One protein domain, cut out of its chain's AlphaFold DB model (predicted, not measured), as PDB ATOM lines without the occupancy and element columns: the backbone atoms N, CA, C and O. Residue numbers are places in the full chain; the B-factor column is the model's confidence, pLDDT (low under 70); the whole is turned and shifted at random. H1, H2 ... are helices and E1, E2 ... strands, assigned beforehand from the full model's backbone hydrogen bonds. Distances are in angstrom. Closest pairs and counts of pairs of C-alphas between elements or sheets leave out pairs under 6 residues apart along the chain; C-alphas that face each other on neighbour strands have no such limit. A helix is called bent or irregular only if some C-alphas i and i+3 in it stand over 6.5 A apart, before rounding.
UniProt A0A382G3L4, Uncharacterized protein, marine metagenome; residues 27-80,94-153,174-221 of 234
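Overview. This is residues 27 to 80, 94 to 153 and 174 to 221 of the 234 residues of an uncharacterized protein of marine metagenome (UniProt A0A382G3L4). Two sheets lie face to face as a sandwich with crossed strands, one of E4, E3, E6 and E7, the other of E1, E2 and E5; they come close along the edge where E4 and E5 run and stand more open between E1 and E7. H1 and H2 pack over the other face of the four-stranded sheet, H3 lies at one end of the sandwich, and H4 with the loops of residues 115 to 128 and 196 to 209 lies toward the opposite end. The printed part has 162 residues, with four named helices and seven named strands in the order E1 E2 E3 H1 H2 E4 E5 H3 E6 H4 E7, a mixed class with 98 residues in named elements. The sheet orders are E4 - E3 - E6 - E7 and E1 - E2 - E5, both all antiparallel. The whole is compact, with a radius of gyration of the C-alphas of 16.4 A and spans of 51 by 36 by 26 A.

Arrangement. E1, residues 29 to 38, and E2, residues 41 to 50, form a hairpin, with N 33 and O 45 at 2.9 A. E2 is also the antiparallel neighbour of E5, residues 129 to 138, with N 44 and O 135 at 2.9 A. In the other sheet, E3, residues 59 to 68, has E4, residues 106 to 114, on one side, with N 62 and O 111 at 2.9 A, and E6, residues 174 to 180, on the other, with N 65 and O 176 at 2.9 A. E6 is also the neighbour of the edge strand E7, residues 210 to 221, with N 179 and O 212 at 2.8 A; this sheet is twisted. The two sheets form a sandwich, face to face, with their strands at 40 degrees and 8.4 A between the centres of the facing parts. The closest C-alphas of E4 and E5 are those of Thr 113 and Tyr 131, 6.2 A apart, and those of E1 and E7 are Ile 32 and Leu 216, 7.9 A apart. H1, residues 69 to 78, and H2, residues 95 to 101, are on the four-stranded sheet at heights of 7.0 A and 8.9 A. They are close but not clearly touching, with C-alphas of Ile 75 and Leu 99 at 7.2 A, and run opposite ways at a steep tilt of 47 degrees. H3, residues 139 to 147, is on the opposite face from H1 and H2, which gives three layers, helices on both faces of a sheet; its closest C-alphas to E3 are Val 146 to Ala 66, 6.7 A. H4, residues 192 to 195, is not on either sheet. Each O i to N i+4 pair is within hydrogen-bond range in H2 and H3, and 4 of 6 are in H1; H4 is too short for such a pair.

Along the chain. E1 begins at C-alpha 29, (166.797, 121.651, 216.745), and is 25.0 A long; E2 is 29.2 A, E3 30.1 A, E4 24.6 A, E5 30.0 A and E6 19.7 A. H1 is 15.3 A long and irregular, with C-alphas 70 and 73 7.3 A apart; H2 measures 10.1 A, H3 12.1 A and H4 5.0 A. E7 is 28.7 A long, bends by 58 degrees at residue 217 and ends at C-alpha 221, (169.890, 144.786, 216.038).

Size, cuts and confidence. The two C-alphas farthest apart, those of Lys 121 and Asp 153, are 52.9 A apart. Residues 81 to 93 and 154 to 173 are not printed, with gaps of 9.4 A and 15.2 A between C-alphas. The links E4 to E5, E6 to H4 and H4 to E7 are long. The mean pLDDT of the printed part is 82.5, and it is under 70 at residues 27, 51 to 56, 80, 116 to 128 and 197 to 209.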
ATOM      1  N   SER A  27     163.249 119.199 213.112       57.62
ATOM      2  CA  SER A  27     163.294 118.266 214.239       57.62
ATOM      3  C   SER A  27     164.685 118.066 214.854       57.62
ATOM      4  O   SER A  27     164.764 117.557 215.967       57.62
ATOM      5  N   CYS A  28     165.776 118.462 214.189       72.94
ATOM      6  CA  CYS A  28     167.126 118.379 214.746       72.94
ATOM      7  C   CYS A  28     167.467 119.527 215.699       72.94
ATOM      8  O   CYS A  28     168.413 119.383 216.465       72.94
ATOM      9  N   LEU A  29     166.731 120.641 215.688       78.75
ATOM     10  CA  LEU A  29     166.797 121.651 216.745       78.75
ATOM     11  C   LEU A  29     165.439 121.725 217.442       78.75
ATOM     12  O   LEU A  29     164.601 122.559 217.111       78.75
ATOM     13  N   THR A  30     165.216 120.838 218.409       75.50
ATOM     14  CA  THR A  30     163.913 120.695 219.084       75.50
ATOM     15  C   THR A  30     163.594 121.851 220.024       75.50
ATOM     16  O   THR A  30     162.433 122.071 220.361       75.50
ATOM     17  N   ARG A  31     164.617 122.595 220.450       82.62
ATOM     18  CA  ARG A  31     164.471 123.794 221.267       82.62
ATOM     19  C   ARG A  31     165.464 124.841 220.808       82.62
ATOM     20  O   ARG A  31     166.653 124.561 220.689       82.62
ATOM     21  N   ILE A  32     164.964 126.048 220.586       87.06
ATOM     22  CA  ILE A  32     165.766 127.240 220.332       87.06
ATOM     23  C   ILE A  32     165.134 128.352 221.159       87.06
ATOM     24  O   ILE A  32     164.003 128.756 220.898       87.06
ATOM     25  N   SER A  33     165.847 128.833 222.168       87.31
ATOM     26  CA  SER A  33     165.390 129.959 222.977       87.31
ATOM     27  C   SER A  33     166.556 130.871 223.284       87.31
ATOM     28  O   SER A  33     167.533 130.436 223.886       87.31
ATOM     29  N   ILE A  34     166.434 132.137 222.901       90.00
ATOM     30  CA  ILE A  34     167.335 133.187 223.365       90.00
ATOM     31  C   ILE A  34     166.556 134.184 224.217       90.00
ATOM     32  O   ILE A  34     165.463 134.615 223.833       90.00
ATOM     33  N   TYR A  35     167.099 134.535 225.369       87.00
ATOM     34  CA  TYR A  35     166.475 135.464 226.301       87.00
ATOM     35  C   TYR A  35     167.539 136.290 227.006       87.00
ATOM     36  O   TYR A  35     168.680 135.851 227.162       87.00
ATOM     37  N   ASP A  36     167.158 137.487 227.429       86.62
ATOM     38  CA  ASP A  36     168.060 138.370 228.148       86.62
ATOM     39  C   ASP A  36     168.221 137.867 229.576       86.62
ATOM     40  O   ASP A  36     167.249 137.614 230.289       86.62
ATOM     41  N   ASN A  37     169.471 137.667 229.976       84.88
ATOM     42  CA  ASN A  37     169.816 137.309 231.345       84.88
ATOM     43  C   ASN A  37     169.909 138.567 232.213       84.88
ATOM     44  O   ASN A  37     169.514 138.565 233.375       84.88
ATOM     45  N   ASN A  38     170.408 139.655 231.631       87.44
ATOM     46  CA  ASN A  38     170.331 141.004 232.172       87.44
ATOM     47  C   ASN A  38     170.342 142.010 231.008       87.44
ATOM     48  O   ASN A  38     170.340 141.630 229.840       87.44
ATOM     49  N   ARG A  39     170.388 143.309 231.314       86.00
ATOM     50  CA  ARG A  39     170.353 144.377 230.301       86.00
ATOM     51  C   ARG A  39     171.487 144.302 229.261       86.00
ATOM     52  O   ARG A  39     171.320 144.804 228.152       86.00
ATOM     53  N   THR A  40     172.628 143.711 229.609       89.12
ATOM     54  CA  THR A  40     173.847 143.695 228.784       89.12
ATOM     55  C   THR A  40     174.298 142.287 228.394       89.12
ATOM     56  O   THR A  40     175.380 142.139 227.826       89.12
ATOM     57  N   SER A  41     173.495 141.258 228.675       92.44
ATOM     58  CA  SER A  41     173.810 139.874 228.326       92.44
ATOM     59  C   SER A  41     172.567 139.054 227.991       92.44
ATOM     60  O   SER A  41     171.535 139.143 228.663       92.44
ATOM     61  N   SER A  42     172.716 138.158 227.018       92.25
ATOM     62  CA  SER A  42     171.694 137.179 226.647       92.25
ATOM     63  C   SER A  42     172.214 135.755 226.795       92.25
ATOM     64  O   SER A  42     173.415 135.470 226.741       92.25
ATOM     65  N   VAL A  43     171.278 134.830 226.949       93.12
ATOM     66  CA  VAL A  43     171.517 133.393 227.009       93.12
ATOM     67  C   VAL A  43     170.796 132.730 225.851       93.12
ATOM     68  O   VAL A  43     169.607 132.956 225.655       93.12
ATOM     69  N   LEU A  44     171.515 131.890 225.109       93.19
ATOM     70  CA  LEU A  44     170.976 131.038 224.053       93.19
ATOM     71  C   LEU A  44     170.990 129.583 224.518       93.19
ATOM     72  O   LEU A  44     172.053 129.011 224.764       93.19
ATOM     73  N   GLU A  45     169.813 128.979 224.583       93.12
ATOM     74  CA  GLU A  45     169.621 127.554 224.825       93.12
ATOM     75  C   GLU A  45     169.176 126.861 223.534       93.12
ATOM     76  O   GLU A  45     168.303 127.354 222.810       93.12
ATOM     77  N   LEU A  46     169.815 125.730 223.240       90.88
ATOM     78  CA  LEU A  46     169.617 124.940 222.031       90.88
ATOM     79  C   LEU A  46     169.585 123.456 222.391       90.88
ATOM     80  O   LEU A  46     170.531 122.967 223.007       90.88
ATOM     81  N   ASP A  47     168.566 122.734 221.933       89.06
ATOM     82  CA  ASP A  47     168.550 121.272 221.980       89.06
ATOM     83  C   ASP A  47     168.791 120.727 220.583       89.06
ATOM     84  O   ASP A  47     167.987 120.935 219.677       89.06
ATOM     85  N   TYR A  48     169.908 120.026 220.414       87.69
ATOM     86  CA  TYR A  48     170.254 119.366 219.171       87.69
ATOM     87  C   TYR A  48     169.873 117.887 219.236       87.69
ATOM     88  O   TYR A  48     170.413 117.143 220.054       87.69
ATOM     89  N   LYS A  49     168.961 117.449 218.372       82.50
ATOM     90  CA  LYS A  49     168.529 116.058 218.246       82.50
ATOM     91  C   LYS A  49     169.244 115.383 217.078       82.50
ATOM     92  O   LYS A  49     169.136 115.818 215.931       82.50
ATOM     93  N   LYS A  50     169.930 114.277 217.367       77.12
ATOM     94  CA  LYS A  50     170.528 113.398 216.355       77.12
ATOM     95  C   LYS A  50     169.663 112.151 216.189       77.12
ATOM     96  O   LYS A  50     169.584 111.326 217.098       77.12
ATOM     97  N   GLU A  51     169.048 112.008 215.019       66.69
ATOM     98  CA  GLU A  51     168.299 110.809 214.628       66.69
ATOM     99  C   GLU A  51     169.169 109.877 213.761       66.69
ATOM    100  O   GLU A  51     169.961 110.333 212.939       66.69
ATOM    101  N   GLY A  52     169.010 108.558 213.923       54.06
ATOM    102  CA  GLY A  52     169.311 107.600 212.845       54.06
ATOM    103  C   GLY A  52     170.777 107.239 212.545       54.06
ATOM    104  O   GLY A  52     171.077 106.851 211.420       54.06
ATOM    105  N   GLY A  53     171.700 107.310 213.508       52.47
ATOM    106  CA  GLY A  53     173.084 106.843 213.314       52.47
ATOM    107  C   GLY A  53     173.312 105.381 213.722       52.47
ATOM    108  O   GLY A  53     172.854 104.961 214.781       52.47
ATOM    109  N   HIS A  54     174.095 104.620 212.940       50.44
ATOM    110  CA  HIS A  54     174.631 103.314 213.378       50.44
ATOM    111  C   HIS A  54     175.526 103.451 214.619       50.44
ATOM    112  O   HIS A  54     175.580 102.543 215.448       50.44
ATOM    113  N   TYR A  55     176.204 104.596 214.740       59.69
ATOM    114  CA  TYR A  55     177.030 104.958 215.880       59.69
ATOM    115  C   TYR A  55     176.444 106.188 216.570       59.69
ATOM    116  O   TYR A  55     176.304 107.273 215.993       59.69
ATOM    117  N   VAL A  56     176.090 106.000 217.835       62.88
ATOM    118  CA  VAL A  56     175.697 107.080 218.729       62.88
ATOM    119  C   VAL A  56     176.919 107.412 219.566       62.88
ATOM    120  O   VAL A  56     177.387 106.578 220.338       62.88
ATOM    121  N   HIS A  57     177.436 108.626 219.408       72.56
ATOM    122  CA  HIS A  57     178.432 109.141 220.331       72.56
ATOM    123  C   HIS A  57     177.725 109.752 221.532       72.56
ATOM    124  O   HIS A  57     176.732 110.467 221.403       72.56
ATOM    125  N   ASP A  58     178.270 109.512 222.709       80.44
ATOM    126  CA  ASP A  58     177.804 110.117 223.951       80.44
ATOM    127  C   ASP A  58     178.132 111.617 224.037       80.44
ATOM    128  O   ASP A  58     177.634 112.273 224.940       80.44
ATOM    129  N   HIS A  59     178.914 112.176 223.104       87.12
ATOM    130  CA  HIS A  59     179.242 113.600 223.029       87.12
ATOM    131  C   HIS A  59     178.989 114.175 221.636       87.12
ATOM    132  O   HIS A  59     179.308 113.534 220.634       87.12
ATOM    133  N   HIS A  60     178.535 115.426 221.578       88.25
ATOM    134  CA  HIS A  60     178.562 116.239 220.360       88.25
ATOM    135  C   HIS A  60     179.021 117.666 220.654       88.25
ATOM    136  O   HIS A  60     178.832 118.194 221.752       88.25
ATOM    137  N   GLN A  61     179.649 118.277 219.651       93.00
ATOM    138  CA  GLN A  61     180.141 119.647 219.684       93.00
ATOM    139  C   GLN A  61     179.267 120.522 218.797       93.00
ATOM    140  O   GLN A  61     178.891 120.116 217.703       93.00
ATOM    141  N   LEU A  62     178.994 121.738 219.255       94.19
ATOM    142  CA  LEU A  62     178.239 122.736 218.517       94.19
ATOM    143  C   LEU A  62     178.975 124.074 218.567       94.19
ATOM    144  O   LEU A  62     179.459 124.501 219.618       94.19
ATOM    145  N   TYR A  63     179.027 124.729 217.414       95.88
ATOM    146  CA  TYR A  63     179.469 126.103 217.242       95.88
ATOM    147  C   TYR A  63     178.252 127.002 217.056       95.88
ATOM    148  O   TYR A  63     177.368 126.678 216.264       95.88
ATOM    149  N   VAL A  64     178.248 128.147 217.734       96.94
ATOM    150  CA  VAL A  64     177.369 129.274 217.414       96.94
ATOM    151  C   VAL A  64     178.217 130.336 216.732       96.94
ATOM    152  O   VAL A  64     179.289 130.693 217.226       96.94
ATOM    153  N   MET A  65     177.748 130.826 215.592       97.25
ATOM    154  CA  MET A  65     178.454 131.806 214.775       97.25
ATOM    155  C   MET A  65     177.549 132.988 214.460       97.25
ATOM    156  O   MET A  65     176.354 132.793 214.249       97.25
ATOM    157  N   ALA A  66     178.117 134.189 214.410       97.44
ATOM    158  CA  ALA A  66     177.441 135.396 213.948       97.44
ATOM    159  C   ALA A  66     177.803 135.698 212.493       97.44
ATOM    160  O   ALA A  66     178.918 135.402 212.060       97.44
ATOM    161  N   TYR A  67     176.864 136.303 211.772       97.94
ATOM    162  CA  TYR A  67     177.029 136.815 210.411       97.94
ATOM    163  C   TYR A  67     176.049 137.966 210.162       97.94
ATOM    164  O   TYR A  67     175.042 138.085 210.864       97.94
ATOM    165  N   LEU A  68     176.317 138.804 209.160       97.69
ATOM    166  CA  LEU A  68     175.395 139.874 208.775       97.69
ATOM    167  C   LEU A  68     174.228 139.297 207.984       97.69
ATOM    168  O   LEU A  68     174.417 138.460 207.104       97.69
ATOM    169  N   GLN A  69     173.013 139.776 208.249       96.81
ATOM    170  CA  GLN A  69     171.811 139.276 207.578       96.81
ATOM    171  C   GLN A  69     171.913 139.389 206.047       96.81
ATOM    172  O   GLN A  69     171.463 138.494 205.333       96.81
ATOM    173  N   LYS A  70     172.538 140.460 205.543       96.19
ATOM    174  CA  LYS A  70     172.746 140.695 204.106       96.19
ATOM    175  C   LYS A  70     173.685 139.678 203.436       96.19
ATOM    176  O   LYS A  70     173.544 139.439 202.241       96.19
ATOM    177  N   ASP A  71     174.552 139.019 204.206       96.69
ATOM    178  CA  ASP A  71     175.517 138.028 203.708       96.69
ATOM    179  C   ASP A  71     174.962 136.588 203.726       96.69
ATOM    180  O   ASP A  71     175.602 135.659 203.227       96.69
ATOM    181  N   GLU A  72     173.758 136.368 204.275       94.94
ATOM    182  CA  GLU A  72     173.181 135.029 204.475       94.94
ATOM    183  C   GLU A  72     173.145 134.209 203.181       94.94
ATOM    184  O   GLU A  72     173.562 133.049 203.147       94.94
ATOM    185  N   ALA A  73     172.669 134.821 202.096       92.62
ATOM    186  CA  ALA A  73     172.522 134.146 200.815       92.62
ATOM    187  C   ALA A  73     173.875 133.708 200.232       92.62
ATOM    188  O   ALA A  73     173.942 132.667 199.578       92.62
ATOM    189  N   GLU A  74     174.948 134.472 200.455       92.00
ATOM    190  CA  GLU A  74     176.301 134.084 200.044       92.00
ATOM    191  C   GLU A  74     176.801 132.902 200.880       92.00
ATOM    192  O   GLU A  74     177.232 131.890 200.321       92.00
ATOM    193  N   ILE A  75     176.653 132.976 202.205       90.88
ATOM    194  CA  ILE A  75     177.081 131.917 203.130       90.88
ATOM    195  C   ILE A  75     176.384 130.590 202.806       90.88
ATOM    196  O   ILE A  75     177.036 129.546 202.721       90.88
ATOM    197  N   LEU A  76     175.066 130.618 202.580       87.81
ATOM    198  CA  LEU A  76     174.285 129.419 202.266       87.81
ATOM    199  C   LEU A  76     174.651 128.815 200.901       87.81
ATOM    200  O   LEU A  76     174.626 127.593 200.755       87.81
ATOM    201  N   LYS A  77     175.056 129.630 199.916       85.56
ATOM    202  CA  LYS A  77     175.557 129.142 198.614       85.56
ATOM    203  C   LYS A  77     176.912 128.443 198.722       85.56
ATOM    204  O   LYS A  77     177.227 127.605 197.878       85.56
ATOM    205  N   MET A  78     177.715 128.791 199.728       80.31
ATOM    206  CA  MET A  78     179.042 128.214 199.952       80.31
ATOM    207  C   MET A  78     179.011 126.869 200.685       80.31
ATOM    208  O   MET A  78     180.037 126.184 200.730       80.31
ATOM    209  N   VAL A  79     177.866 126.487 201.264       75.56
ATOM    210  CA  VAL A  79     177.698 125.176 201.900       75.56
ATOM    211  C   VAL A  79     178.000 124.102 200.855       75.56
ATOM    212  O   VAL A  79     177.414 124.139 199.770       75.56
ATOM    213  N   PRO A  80     178.913 123.151 201.129       65.69
ATOM    214  CA  PRO A  80     179.240 122.114 200.167       65.69
ATOM    215  C   PRO A  80     177.966 121.372 199.760       65.69
ATOM    216  O   PRO A  80     177.330 120.731 200.595       65.69
ATOM    217  N   PHE A  94     188.557 123.704 204.398       74.75
ATOM    218  CA  PHE A  94     187.275 123.216 204.875       74.75
ATOM    219  C   PHE A  94     186.258 124.370 204.926       74.75
ATOM    220  O   PHE A  94     186.623 125.542 204.991       74.75
ATOM    221  N   PHE A  95     184.966 124.036 204.857       79.56
ATOM    222  CA  PHE A  95     183.880 125.013 204.707       79.56
ATOM    223  C   PHE A  95     183.909 126.135 205.755       79.56
ATOM    224  O   PHE A  95     183.815 127.305 205.397       79.56
ATOM    225  N   LEU A  96     184.083 125.786 207.032       85.31
ATOM    226  CA  LEU A  96     184.115 126.767 208.112       85.31
ATOM    227  C   LEU A  96     185.348 127.683 208.014       85.31
ATOM    228  O   LEU A  96     185.215 128.887 208.213       85.31
ATOM    229  N   ASP A  97     186.513 127.150 207.633       86.88
ATOM    230  CA  ASP A  97     187.740 127.948 207.460       86.88
ATOM    231  C   ASP A  97     187.546 129.003 206.373       86.88
ATOM    232  O   ASP A  97     187.937 130.153 206.546       86.88
ATOM    233  N   LEU A  98     186.890 128.623 205.274       87.62
ATOM    234  CA  LEU A  98     186.622 129.520 204.157       87.62
ATOM    235  C   LEU A  98     185.687 130.673 204.556       87.62
ATOM    236  O   LEU A  98     185.915 131.811 204.144       87.62
ATOM    237  N   LEU A  99     184.654 130.398 205.361       91.31
ATOM    238  CA  LEU A  99     183.750 131.434 205.869       91.31
ATOM    239  C   LEU A  99     184.460 132.397 206.834       91.31
ATOM    240  O   LEU A  99     184.228 133.606 206.770       91.31
ATOM    241  N   ILE A 100     185.325 131.869 207.708       92.88
ATOM    242  CA  ILE A 100     186.107 132.664 208.667       92.88
ATOM    243  C   ILE A 100     187.147 133.521 207.939       92.88
ATOM    244  O   ILE A 100     187.280 134.706 208.237       92.88
ATOM    245  N   GLU A 101     187.866 132.951 206.971       92.06
ATOM    246  CA  GLU A 101     188.883 133.653 206.180       92.06
ATOM    247  C   GLU A 101     188.278 134.819 205.395       92.06
ATOM    248  O   GLU A 101     188.834 135.916 205.386       92.06
ATOM    249  N   LYS A 102     187.098 134.608 204.802       94.25
ATOM    250  CA  LYS A 102     186.332 135.669 204.135       94.25
ATOM    251  C   LYS A 102     185.667 136.646 205.109       94.25
ATOM    252  O   LYS A 102     185.037 137.594 204.656       94.25
ATOM    253  N   LYS A 103     185.782 136.420 206.423       97.06
ATOM    254  CA  LYS A 103     185.103 137.170 207.493       97.06
ATOM    255  C   LYS A 103     183.587 137.308 207.267       97.06
ATOM    256  O   LYS A 103     182.999 138.300 207.686       97.06
ATOM    257  N   LEU A 104     182.968 136.314 206.623       96.50
ATOM    258  CA  LEU A 104     181.510 136.236 206.454       96.50
ATOM    259  C   LEU A 104     180.833 135.729 207.728       96.50
ATOM    260  O   LEU A 104     179.678 136.043 207.995       96.50
ATOM    261  N   VAL A 105     181.560 134.941 208.523       96.69
ATOM    262  CA  VAL A 105     181.110 134.488 209.838       96.69
ATOM    263  C   VAL A 105     182.194 134.700 210.885       96.69
ATOM    264  O   VAL A 105     183.393 134.667 210.590       96.69
ATOM    265  N   LYS A 106     181.771 134.826 212.141       97.38
ATOM    266  CA  LYS A 106     182.641 134.761 213.317       97.38
ATOM    267  C   LYS A 106     182.124 133.711 214.279       97.38
ATOM    268  O   LYS A 106     180.939 133.689 214.601       97.38
ATOM    269  N   VAL A 107     183.014 132.849 214.761       96.00
ATOM    270  CA  VAL A 107     182.679 131.901 215.827       96.00
ATOM    271  C   VAL A 107     182.509 132.679 217.125       96.00
ATOM    272  O   VAL A 107     183.475 133.245 217.624       96.00
ATOM    273  N   LEU A 108     181.293 132.680 217.673       96.50
ATOM    274  CA  LEU A 108     181.002 133.307 218.962       96.50
ATOM    275  C   LEU A 108     181.464 132.403 220.099       96.50
ATOM    276  O   LEU A 108     182.256 132.792 220.950       96.50
ATOM    277  N   GLN A 109     180.960 131.170 220.108       96.62
ATOM    278  CA  GLN A 109     181.299 130.160 221.101       96.62
ATOM    279  C   GLN A 109     181.212 128.766 220.495       96.62
ATOM    280  O   GLN A 109     180.440 128.499 219.577       96.62
ATOM    281  N   THR A 110     181.988 127.852 221.066       96.25
ATOM    282  CA  THR A 110     181.883 126.414 220.817       96.25
ATOM    283  C   THR A 110     181.784 125.678 222.142       96.25
ATOM    284  O   THR A 110     182.510 126.003 223.089       96.25
ATOM    285  N   LYS A 111     180.906 124.684 222.235       96.38
ATOM    286  CA  LYS A 111     180.773 123.810 223.407       96.38
ATOM    287  C   LYS A 111     180.620 122.366 222.954       96.38
ATOM    288  O   LYS A 111     180.100 122.108 221.875       96.38
ATOM    289  N   ALA A 112     181.079 121.441 223.787       94.00
ATOM    290  CA  ALA A 112     180.717 120.036 223.693       94.00
ATOM    291  C   ALA A 112     179.800 119.701 224.867       94.00
ATOM    292  O   ALA A 112     180.008 120.213 225.968       94.00
ATOM    293  N   THR A 113     178.797 118.871 224.623       91.50
ATOM    294  CA  THR A 113     177.884 118.384 225.657       91.50
ATOM    295  C   THR A 113     177.728 116.878 225.537       91.50
ATOM    296  O   THR A 113     178.012 116.297 224.481       91.50
ATOM    297  N   LYS A 114     177.305 116.258 226.636       87.56
ATOM    298  CA  LYS A 114     176.974 114.839 226.669       87.56
ATOM    299  C   LYS A 114     175.527 114.630 226.253       87.56
ATOM    300  O   LYS A 114     174.696 115.525 226.377       87.56
ATOM    301  N   VAL A 115     175.244 113.439 225.757       80.12
ATOM    302  CA  VAL A 115     173.889 113.034 225.422       80.12
ATOM    303  C   VAL A 115     173.023 112.993 226.678       80.12
ATOM    304  O   VAL A 115     173.410 112.416 227.696       80.12
ATOM    305  N   HIS A 116     171.839 113.586 226.592       67.88
ATOM    306  CA  HIS A 116     170.773 113.376 227.555       67.88
ATOM    307  C   HIS A 116     169.821 112.317 226.985       67.88
ATOM    308  O   HIS A 116     169.366 112.456 225.844       67.88
ATOM    309  N   PRO A 117     169.519 111.238 227.728       60.62
ATOM    310  CA  PRO A 117     168.484 110.309 227.304       60.62
ATOM    311  C   PRO A 117     167.144 111.053 227.272       60.62
ATOM    312  O   PRO A 117     166.736 111.636 228.276       60.62
ATOM    313  N   TRP A 118     166.456 111.027 226.125       52.91
ATOM    314  CA  TRP A 118     165.147 111.675 225.947       52.91
ATOM    315  C   TRP A 118     164.068 111.088 226.879       52.91
ATOM    316  O   TRP A 118     163.068 111.738 227.166       52.91
ATOM    317  N   ASN A 119     164.290 109.880 227.411       52.12
ATOM    318  CA  ASN A 119     163.437 109.256 228.414       52.12
ATOM    319  C   ASN A 119     164.277 108.355 229.339       52.12
ATOM    320  O   ASN A 119     164.776 107.316 228.913       52.12
ATOM    321  N   TYR A 120     164.443 108.728 230.614       45.66
ATOM    322  CA  TYR A 120     165.215 107.931 231.588       45.66
ATOM    323  C   TYR A 120     164.623 106.528 231.820       45.66
ATOM    324  O   TYR A 120     165.341 105.635 232.270       45.66
ATOM    325  N   LYS A 121     163.329 106.340 231.514       48.84
ATOM    326  CA  LYS A 121     162.595 105.078 231.695       48.84
ATOM    327  C   LYS A 121     162.700 104.115 230.505       48.84
ATOM    328  O   LYS A 121     162.516 102.926 230.708       48.84
ATOM    329  N   ASP A 122     163.070 104.606 229.319       47.03
ATOM    330  CA  ASP A 122     163.219 103.812 228.090       47.03
ATOM    331  C   ASP A 122     164.616 104.008 227.486       47.03
ATOM    332  O   ASP A 122     164.791 104.501 226.371       47.03
ATOM    333  N   GLN A 123     165.645 103.568 228.218       46.59
ATOM    334  CA  GLN A 123     167.041 103.566 227.745       46.59
ATOM    335  C   GLN A 123     167.261 102.726 226.466       46.59
ATOM    336  O   GLN A 123     168.339 102.760 225.871       46.59
ATOM    337  N   HIS A 124     166.251 101.967 226.030       44.62
ATOM    338  CA  HIS A 124     166.285 101.150 224.821       44.62
ATOM    339  C   HIS A 124     165.867 101.889 223.542       44.62
ATOM    340  O   HIS A 124     166.122 101.358 222.456       44.62
ATOM    341  N   ASP A 125     165.311 103.109 223.611       52.16
ATOM    342  CA  ASP A 125     165.047 103.891 222.397       52.16
ATOM    343  C   ASP A 125     166.324 104.579 221.889       52.16
ATOM    344  O   ASP A 125     166.542 105.783 222.021       52.16
ATOM    345  N   ARG A 126     167.183 103.778 221.249       51.25
ATOM    346  CA  ARG A 126     168.447 104.191 220.615       51.25
ATOM    347  C   ARG A 126     168.277 105.210 219.473       51.25
ATOM    348  O   ARG A 126     169.255 105.534 218.801       51.25
ATOM    349  N   ARG A 127     167.058 105.682 219.199       54.66
ATOM    350  CA  ARG A 127     166.731 106.525 218.042       54.66
ATOM    351  C   ARG A 127     166.628 108.015 218.368       54.66
ATOM    352  O   ARG A 127     166.663 108.809 217.434       54.66
ATOM    353  N   ASN A 128     166.573 108.402 219.647       64.62
ATOM    354  CA  ASN A 128     166.300 109.782 220.062       64.62
ATOM    355  C   ASN A 128     167.339 110.304 221.070       64.62
ATOM    356  O   ASN A 128     167.126 110.273 222.281       64.62
ATOM    357  N   HIS A 129     168.465 110.805 220.559       75.94
ATOM    358  CA  HIS A 129     169.525 111.407 221.372       75.94
ATOM    359  C   HIS A 129     169.469 112.925 221.282       75.94
ATOM    360  O   HIS A 129     169.528 113.480 220.180       75.94
ATOM    361  N   VAL A 130     169.371 113.583 222.438       82.62
ATOM    362  CA  VAL A 130     169.322 115.042 222.531       82.62
ATOM    363  C   VAL A 130     170.533 115.568 223.284       82.62
ATOM    364  O   VAL A 130     170.937 115.038 224.318       82.62
ATOM    365  N   TYR A 131     171.127 116.612 222.724       88.00
ATOM    366  CA  TYR A 131     172.308 117.293 223.220       88.00
ATOM    367  C   TYR A 131     171.911 118.730 223.534       88.00
ATOM    368  O   TYR A 131     171.667 119.522 222.623       88.00
ATOM    369  N   SER A 132     171.837 119.054 224.821       91.50
ATOM    370  CA  SER A 132     171.438 120.382 225.282       91.50
ATOM    371  C   SER A 132     172.657 121.278 225.442       91.50
ATOM    372  O   SER A 132     173.647 120.921 226.093       91.50
ATOM    373  N   PHE A 133     172.583 122.462 224.846       94.50
ATOM    374  CA  PHE A 133     173.620 123.479 224.892       94.50
ATOM    375  C   PHE A 133     173.068 124.777 225.468       94.50
ATOM    376  O   PHE A 133     171.954 125.193 225.163       94.50
ATOM    377  N   LYS A 134     173.903 125.452 226.258       95.44
ATOM    378  CA  LYS A 134     173.631 126.772 226.825       95.44
ATOM    379  C   LYS A 134     174.820 127.684 226.572       95.44
ATOM    380  O   LYS A 134     175.930 127.375 227.012       95.44
ATOM    381  N   PHE A 135     174.614 128.787 225.869       96.19
ATOM    382  CA  PHE A 135     175.627 129.786 225.530       96.19
ATOM    383  C   PHE A 135     175.279 131.120 226.181       96.19
ATOM    384  O   PHE A 135     174.107 131.455 226.311       96.19
ATOM    385  N   HIS A 136     176.302 131.860 226.597       96.31
ATOM    386  CA  HIS A 136     176.153 133.150 227.272       96.31
ATOM    387  C   HIS A 136     176.857 134.211 226.441       96.31
ATOM    388  O   HIS A 136     178.029 134.029 226.119       96.31
ATOM    389  N   PHE A 137     176.176 135.298 226.104       94.50
ATOM    390  CA  PHE A 137     176.726 136.355 225.265       94.50
ATOM    391  C   PHE A 137     176.654 137.690 225.989       94.50
ATOM    392  O   PHE A 137     175.568 138.163 226.305       94.50
ATOM    393  N   GLU A 138     177.811 138.312 226.198       95.38
ATOM    394  CA  GLU A 138     177.901 139.723 226.571       95.38
ATOM    395  C   GLU A 138     177.661 140.580 225.323       95.38
ATOM    396  O   GLU A 138     178.319 140.381 224.298       95.38
ATOM    397  N   HIS A 139     176.742 141.544 225.395       94.06
ATOM    398  CA  HIS A 139     176.329 142.338 224.230       94.06
ATOM    399  C   HIS A 139     177.484 143.146 223.639       94.06
ATOM    400  O   HIS A 139     177.582 143.271 222.423       94.06
ATOM    401  N   LYS A 140     178.388 143.653 224.488       93.31
ATOM    402  CA  LYS A 140     179.573 144.392 224.039       93.31
ATOM    403  C   LYS A 140     180.512 143.509 223.211       93.31
ATOM    404  O   LYS A 140     180.858 143.874 222.097       93.31
ATOM    405  N   ALA A 141     180.863 142.328 223.719       94.12
ATOM    406  CA  ALA A 141     181.731 141.394 222.999       94.12
ATOM    407  C   ALA A 141     181.067 140.871 221.713       94.12
ATOM    408  O   ALA A 141     181.731 140.657 220.698       94.12
ATOM    409  N   LEU A 142     179.743 140.679 221.745       93.88
ATOM    410  CA  LEU A 142     178.963 140.314 220.566       93.88
ATOM    411  C   LEU A 142     179.020 141.417 219.501       93.88
ATOM    412  O   LEU A 142     179.272 141.107 218.339       93.88
ATOM    413  N   PHE A 143     178.859 142.682 219.902       92.44
ATOM    414  CA  PHE A 143     178.996 143.836 219.015       92.44
ATOM    415  C   PHE A 143     180.390 143.906 218.385       92.44
ATOM    416  O   PHE A 143     180.495 143.876 217.164       92.44
ATOM    417  N   GLU A 144     181.451 143.902 219.198       93.69
ATOM    418  CA  GLU A 144     182.846 143.951 218.722       93.69
ATOM    419  C   GLU A 144     183.149 142.803 217.741       93.69
ATOM    420  O   GLU A 144     183.899 142.948 216.774       93.69
ATOM    421  N   THR A 145     182.523 141.642 217.955       94.69
ATOM    422  CA  THR A 145     182.645 140.508 217.039       94.69
ATOM    423  C   THR A 145     181.952 140.773 215.702       94.69
ATOM    424  O   THR A 145     182.549 140.504 214.655       94.69
ATOM    425  N   VAL A 146     180.718 141.282 215.722       94.88
ATOM    426  CA  VAL A 146     179.922 141.585 214.519       94.88
ATOM    427  C   VAL A 146     180.549 142.718 213.708       94.88
ATOM    428  O   VAL A 146     180.647 142.595 212.491       94.88
ATOM    429  N   GLU A 147     181.061 143.754 214.371       94.50
ATOM    430  CA  GLU A 147     181.760 144.882 213.738       94.50
ATOM    431  C   GLU A 147     183.013 144.432 212.964       94.50
ATOM    432  O   GLU A 147     183.425 145.056 211.993       94.50
ATOM    433  N   SER A 148     183.601 143.290 213.337       96.00
ATOM    434  CA  SER A 148     184.772 142.723 212.655       96.00
ATOM    435  C   SER A 148     184.464 141.888 211.396       96.00
ATOM    436  O   SER A 148     185.389 141.289 210.822       96.00
ATOM    437  N   LEU A 149     183.190 141.774 210.999       97.50
ATOM    438  CA  LEU A 149     182.753 141.078 209.780       97.50
ATOM    439  C   LEU A 149     183.063 141.915 208.529       97.50
ATOM    440  O   LEU A 149     183.083 143.138 208.584       97.50
ATOM    441  N   ALA A 150     183.320 141.253 207.394       96.12
ATOM    442  CA  ALA A 150     183.836 141.912 206.184       96.12
ATOM    443  C   ALA A 150     182.961 143.063 205.678       96.12
ATOM    444  O   ALA A 150     183.490 144.098 205.285       96.12
ATOM    445  N   ASN A 151     181.645 142.860 205.671       96.38
ATOM    446  CA  ASN A 151     180.703 143.782 205.050       96.38
ATOM    447  C   ASN A 151     179.988 144.666 206.081       96.38
ATOM    448  O   ASN A 151     178.955 145.242 205.746       96.38
ATOM    449  N   PHE A 152     180.471 144.737 207.327       96.50
ATOM    450  CA  PHE A 152     179.843 145.577 208.345       96.50
ATOM    451  C   PHE A 152     180.082 147.050 208.018       96.50
ATOM    452  O   PHE A 152     181.217 147.460 207.780       96.50
ATOM    453  N   ASP A 153     179.009 147.830 207.996       95.12
ATOM    454  CA  ASP A 153     179.046 149.262 207.734       95.12
ATOM    455  C   ASP A 153     178.934 150.039 209.053       95.12
ATOM    456  O   ASP A 153     177.853 150.156 209.637       95.12
ATOM    457  N   LYS A 174     172.619 137.982 212.362       96.75
ATOM    458  CA  LYS A 174     171.944 136.740 212.721       96.75
ATOM    459  C   LYS A 174     172.960 135.759 213.281       96.75
ATOM    460  O   LYS A 174     174.171 135.906 213.113       96.75
ATOM    461  N   MET A 175     172.446 134.738 213.955       95.88
ATOM    462  CA  MET A 175     173.250 133.621 214.440       95.88
ATOM    463  C   MET A 175     172.966 132.365 213.619       95.88
ATOM    464  O   MET A 175     171.866 132.175 213.105       95.88
ATOM    465  N   MET A 176     173.958 131.496 213.488       94.25
ATOM    466  CA  MET A 176     173.820 130.168 212.896       94.25
ATOM    467  C   MET A 176     174.550 129.138 213.735       94.25
ATOM    468  O   MET A 176     175.537 129.443 214.409       94.25
ATOM    469  N   VAL A 177     174.065 127.906 213.671       93.69
ATOM    470  CA  VAL A 177     174.711 126.779 214.329       93.69
ATOM    471  C   VAL A 177     175.470 125.936 213.317       93.69
ATOM    472  O   VAL A 177     175.024 125.738 212.187       93.69
ATOM    473  N   PHE A 178     176.612 125.417 213.750       91.69
ATOM    474  CA  PHE A 178     177.416 124.459 213.010       91.69
ATOM    475  C   PHE A 178     177.776 123.299 213.939       91.69
ATOM    476  O   PHE A 178     178.450 123.477 214.953       91.69
ATOM    477  N   VAL A 179     177.312 122.104 213.593       89.56
ATOM    478  CA  VAL A 179     177.619 120.858 214.294       89.56
ATOM    479  C   VAL A 179     178.538 120.057 213.380       89.56
ATOM    480  O   VAL A 179     178.071 119.523 212.366       89.56
ATOM    481  N   PRO A 180     179.847 119.984 213.670       86.31
ATOM    482  CA  PRO A 180     180.724 119.096 212.934       86.31
ATOM    483  C   PRO A 180     180.396 117.637 213.240       86.31
ATOM    484  O   PRO A 180     179.882 117.288 214.302       86.31
ATOM    485  N   VAL A 181     180.784 116.773 212.314       82.12
ATOM    486  CA  VAL A 181     180.932 115.341 212.592       82.12
ATOM    487  C   VAL A 181     182.059 115.151 213.619       82.12
ATOM    488  O   VAL A 181     183.067 115.851 213.548       82.12
ATOM    489  N   ASN A 182     181.953 114.209 214.554       82.75
ATOM    490  CA  ASN A 182     182.950 113.974 215.605       82.75
ATOM    491  C   ASN A 182     184.313 113.526 215.060       82.75
ATOM    492  O   ASN A 182     185.339 113.745 215.701       82.75
ATOM    493  N   THR A 183     184.350 112.948 213.862       77.81
ATOM    494  CA  THR A 183     185.597 112.620 213.154       77.81
ATOM    495  C   THR A 183     186.176 113.795 212.360       77.81
ATOM    496  O   THR A 183     187.216 113.658 211.718       77.81
ATOM    497  N   SER A 184     185.489 114.939 212.328       79.75
ATOM    498  CA  SER A 184     185.936 116.145 211.632       79.75
ATOM    499  C   SER A 184     187.104 116.804 212.378       79.75
ATOM    500  O   SER A 184     187.121 116.786 213.612       79.75
ATOM    501  N   PRO A 185     188.032 117.487 211.680       80.06
ATOM    502  CA  PRO A 185     189.039 118.340 212.321       80.06
ATOM    503  C   PRO A 185     188.440 119.404 213.254       80.06
ATOM    504  O   PRO A 185     189.091 119.846 214.197       80.06
ATOM    505  N   TYR A 186     187.177 119.774 213.030       85.25
ATOM    506  CA  TYR A 186     186.439 120.732 213.849       85.25
ATOM    507  C   TYR A 186     185.879 120.164 215.156       85.25
ATOM    508  O   TYR A 186     185.387 120.920 215.985       85.25
ATOM    509  N   ALA A 187     185.960 118.859 215.406       88.12
ATOM    510  CA  ALA A 187     185.505 118.254 216.660       88.12
ATOM    511  C   ALA A 187     186.512 118.460 217.813       88.12
ATOM    512  O   ALA A 187     186.826 117.540 218.566       88.12
ATOM    513  N   THR A 188     187.067 119.665 217.946       90.62
ATOM    514  CA  THR A 188     188.207 119.994 218.818       90.62
ATOM    515  C   THR A 188     187.951 119.815 220.316       90.62
ATOM    516  O   THR A 188     188.913 119.636 221.064       90.62
ATOM    517  N   LYS A 189     186.689 119.796 220.755       93.12
ATOM    518  CA  LYS A 189     186.257 119.583 222.146       93.12
ATOM    519  C   LYS A 189     185.741 118.167 222.423       93.12
ATOM    520  O   LYS A 189     185.374 117.870 223.555       93.12
ATOM    521  N   ILE A 190     185.729 117.283 221.423       89.62
ATOM    522  CA  ILE A 190     185.302 115.885 221.586       89.62
ATOM    523  C   ILE A 190     186.469 115.025 222.092       89.62
ATOM    524  O   ILE A 190     187.583 115.187 221.599       89.62
ATOM    525  N   PRO A 191     186.279 114.092 223.037       87.88
ATOM    526  CA  PRO A 191     187.314 113.130 223.420       87.88
ATOM    527  C   PRO A 191     187.924 112.369 222.228       87.88
ATOM    528  O   PRO A 191     187.218 111.917 221.327       87.88
ATOM    529  N   MET A 192     189.253 112.208 222.209       85.69
ATOM    530  CA  MET A 192     189.985 111.642 221.061       85.69
ATOM    531  C   MET A 192     189.556 110.207 220.711       85.69
ATOM    532  O   MET A 192     189.528 109.839 219.539       85.69
ATOM    533  N   ASN A 193     189.206 109.397 221.711       83.38
ATOM    534  CA  ASN A 193     188.679 108.043 221.520       83.38
ATOM    535  C   ASN A 193     187.378 108.035 220.703       83.38
ATOM    536  O   ASN A 193     187.198 107.149 219.873       83.38
ATOM    537  N   LEU A 194     186.517 109.041 220.878       79.31
ATOM    538  CA  LEU A 194     185.272 109.181 220.120       79.31
ATOM    539  C   LEU A 194     185.518 109.712 218.707       79.31
ATOM    540  O   LEU A 194     184.867 109.263 217.776       79.31
ATOM    541  N   ARG A 195     186.512 110.589 218.500       76.81
ATOM    542  CA  ARG A 195     186.879 111.075 217.150       76.81
ATOM    543  C   ARG A 195     187.412 109.977 216.227       76.81
ATOM    544  O   ARG A 195     187.422 110.143 215.011       76.81
ATOM    545  N   LYS A 196     187.910 108.878 216.801       72.25
ATOM    546  CA  LYS A 196     188.382 107.697 216.060       72.25
ATOM    547  C   LYS A 196     187.246 106.743 215.687       72.25
ATOM    548  O   LYS A 196     187.449 105.862 214.856       72.25
ATOM    549  N   GLN A 197     186.077 106.902 216.301       69.56
ATOM    550  CA  GLN A 197     184.878 106.145 215.973       69.56
ATOM    551  C   GLN A 197     184.126 106.903 214.879       69.56
ATOM    552  O   GLN A 197     183.827 108.082 215.025       69.56
ATOM    553  N   TYR A 198     183.864 106.244 213.755       67.75
ATOM    554  CA  TYR A 198     183.233 106.904 212.621       67.75
ATOM    555  C   TYR A 198     181.751 107.178 212.885       67.75
ATOM    556  O   TYR A 198     180.976 106.251 213.086       67.75
ATOM    557  N   ASP A 199     181.357 108.446 212.797       64.56
ATOM    558  CA  ASP A 199     179.956 108.889 212.860       64.56
ATOM    559  C   ASP A 199     179.107 108.324 211.702       64.56
ATOM    560  O   ASP A 199     177.914 108.065 211.848       64.56
ATOM    561  N   PHE A 200     179.740 108.118 210.541       63.41
ATOM    562  CA  PHE A 200     179.137 107.595 209.315       63.41
ATOM    563  C   PHE A 200     180.023 106.506 208.699       63.41
ATOM    564  O   PHE A 200     181.239 106.530 208.901       63.41
ATOM    565  N   PRO A 201     179.479 105.586 207.880       56.44
ATOM    566  CA  PRO A 201     180.279 104.551 207.234       56.44
ATOM    567  C   PRO A 201     181.490 105.125 206.465       56.44
ATOM    568  O   PRO A 201     181.383 106.207 205.871       56.44
ATOM    569  N   PRO A 202     182.615 104.388 206.358       53.25
ATOM    570  CA  PRO A 202     183.854 104.840 205.708       53.25
ATOM    571  C   PRO A 202     183.743 105.252 204.226       53.25
ATOM    572  O   PRO A 202     184.718 105.721 203.642       53.25
ATOM    573  N   ARG A 203     182.579 105.110 203.586       53.53
ATOM    574  CA  ARG A 203     182.326 105.636 202.233       53.53
ATOM    575  C   ARG A 203     181.764 107.067 202.226       53.53
ATOM    576  O   ARG A 203     181.907 107.747 201.217       53.53
ATOM    577  N   HIS A 204     181.205 107.550 203.340       50.97
ATOM    578  CA  HIS A 204     180.533 108.857 203.434       50.97
ATOM    579  C   HIS A 204     181.338 109.930 204.201       50.97
ATOM    580  O   HIS A 204     181.122 111.122 203.988       50.97
ATOM    581  N   TRP A 205     182.314 109.541 205.034       47.69
ATOM    582  CA  TRP A 205     183.068 110.463 205.910       47.69
ATOM    583  C   TRP A 205     183.931 111.508 205.188       47.69
ATOM    584  O   TRP A 205     184.019 112.642 205.648       47.69
ATOM    585  N   ARG A 206     184.560 111.174 204.049       49.50
ATOM    586  CA  ARG A 206     185.418 112.135 203.316       49.50
ATOM    587  C   ARG A 206     184.633 113.284 202.689       49.50
ATOM    588  O   ARG A 206     185.240 114.242 202.217       49.50
ATOM    589  N   PHE A 207     183.310 113.164 202.642       52.12
ATOM    590  CA  PHE A 207     182.437 114.020 201.849       52.12
ATOM    591  C   PHE A 207     181.412 114.783 202.694       52.12
ATOM    592  O   PHE A 207     180.784 115.699 202.180       52.12
ATOM    593  N   ARG A 208     181.278 114.463 203.991       62.75
ATOM    594  CA  ARG A 208     180.336 115.119 204.910       62.75
ATOM    595  C   ARG A 208     181.038 115.524 206.215       62.75
ATOM    596  O   ARG A 208     180.932 114.808 207.202       62.75
ATOM    597  N   PRO A 209     181.777 116.651 206.249       66.50
ATOM    598  CA  PRO A 209     182.442 117.118 207.472       66.50
ATOM    599  C   PRO A 209     181.481 117.780 208.479       66.50
ATOM    600  O   PRO A 209     181.910 118.198 209.558       66.50
ATOM    601  N   ILE A 210     180.198 117.886 208.125       76.00
ATOM    602  CA  ILE A 210     179.165 118.653 208.820       76.00
ATOM    603  C   ILE A 210     177.976 117.733 209.070       76.00
ATOM    604  O   ILE A 210     177.510 117.068 208.147       76.00
ATOM    605  N   HIS A 211     177.491 117.712 210.307       77.19
ATOM    606  CA  HIS A 211     176.271 117.009 210.671       77.19
ATOM    607  C   HIS A 211     175.045 117.931 210.618       77.19
ATOM    608  O   HIS A 211     173.975 117.503 210.197       77.19
ATOM    609  N   TYR A 212     175.187 119.191 211.035       81.06
ATOM    610  CA  TYR A 212     174.110 120.181 211.004       81.06
ATOM    611  C   TYR A 212     174.679 121.572 210.724       81.06
ATOM    612  O   TYR A 212     175.688 121.960 211.313       81.06
ATOM    613  N   PHE A 213     174.028 122.332 209.846       86.25
ATOM    614  CA  PHE A 213     174.350 123.733 209.594       86.25
ATOM    615  C   PHE A 213     173.085 124.498 209.230       86.25
ATOM    616  O   PHE A 213     172.449 124.181 208.224       86.25
ATOM    617  N   ARG A 214     172.700 125.485 210.045       87.19
ATOM    618  CA  ARG A 214     171.497 126.282 209.773       87.19
ATOM    619  C   ARG A 214     171.521 127.638 210.483       87.19
ATOM    620  O   ARG A 214     171.955 127.706 211.637       87.19
ATOM    621  N   PRO A 215     170.994 128.695 209.840       91.94
ATOM    622  CA  PRO A 215     170.548 129.910 210.512       91.94
ATOM    623  C   PRO A 215     169.585 129.630 211.670       91.94
ATOM    624  O   PRO A 215     168.705 128.776 211.569       91.94
ATOM    625  N   LEU A 216     169.731 130.387 212.754       90.94
ATOM    626  CA  LEU A 216     168.728 130.503 213.808       90.94
ATOM    627  C   LEU A 216     167.633 131.501 213.381       90.94
ATOM    628  O   LEU A 216     167.888 132.357 212.527       90.94
ATOM    629  N   PRO A 217     166.416 131.405 213.948       89.19
ATOM    630  CA  PRO A 217     165.266 132.188 213.487       89.19
ATOM    631  C   PRO A 217     165.322 133.674 213.867       89.19
ATOM    632  O   PRO A 217     164.525 134.449 213.357       89.19
ATOM    633  N   TYR A 218     166.242 134.073 214.744       89.00
ATOM    634  CA  TYR A 218     166.297 135.426 215.291       89.00
ATOM    635  C   TYR A 218     167.099 136.385 214.418       89.00
ATOM    636  O   TYR A 218     168.176 136.032 213.918       89.00
ATOM    637  N   VAL A 219     166.596 137.613 214.308       93.44
ATOM    638  CA  VAL A 219     167.320 138.748 213.731       93.44
ATOM    639  C   VAL A 219     167.663 139.722 214.842       93.44
ATOM    640  O   VAL A 219     166.810 140.066 215.660       93.44
ATOM    641  N   PHE A 220     168.912 140.166 214.863       92.50
ATOM    642  CA  PHE A 220     169.433 141.011 215.916       92.50
ATOM    643  C   PHE A 220     169.823 142.392 215.409       92.50
ATOM    644  O   PHE A 220     170.430 142.540 214.345       92.50
ATOM    645  N   GLU A 221     169.515 143.389 216.228       91.25
ATOM    646  CA  GLU A 221     169.890 144.786 216.038       91.25
ATOM    647  C   GLU A 221     170.739 145.247 217.225       91.25
ATOM    648  O   GLU A 221     170.506 144.851 218.373       91.25
TER     649      GLU A 221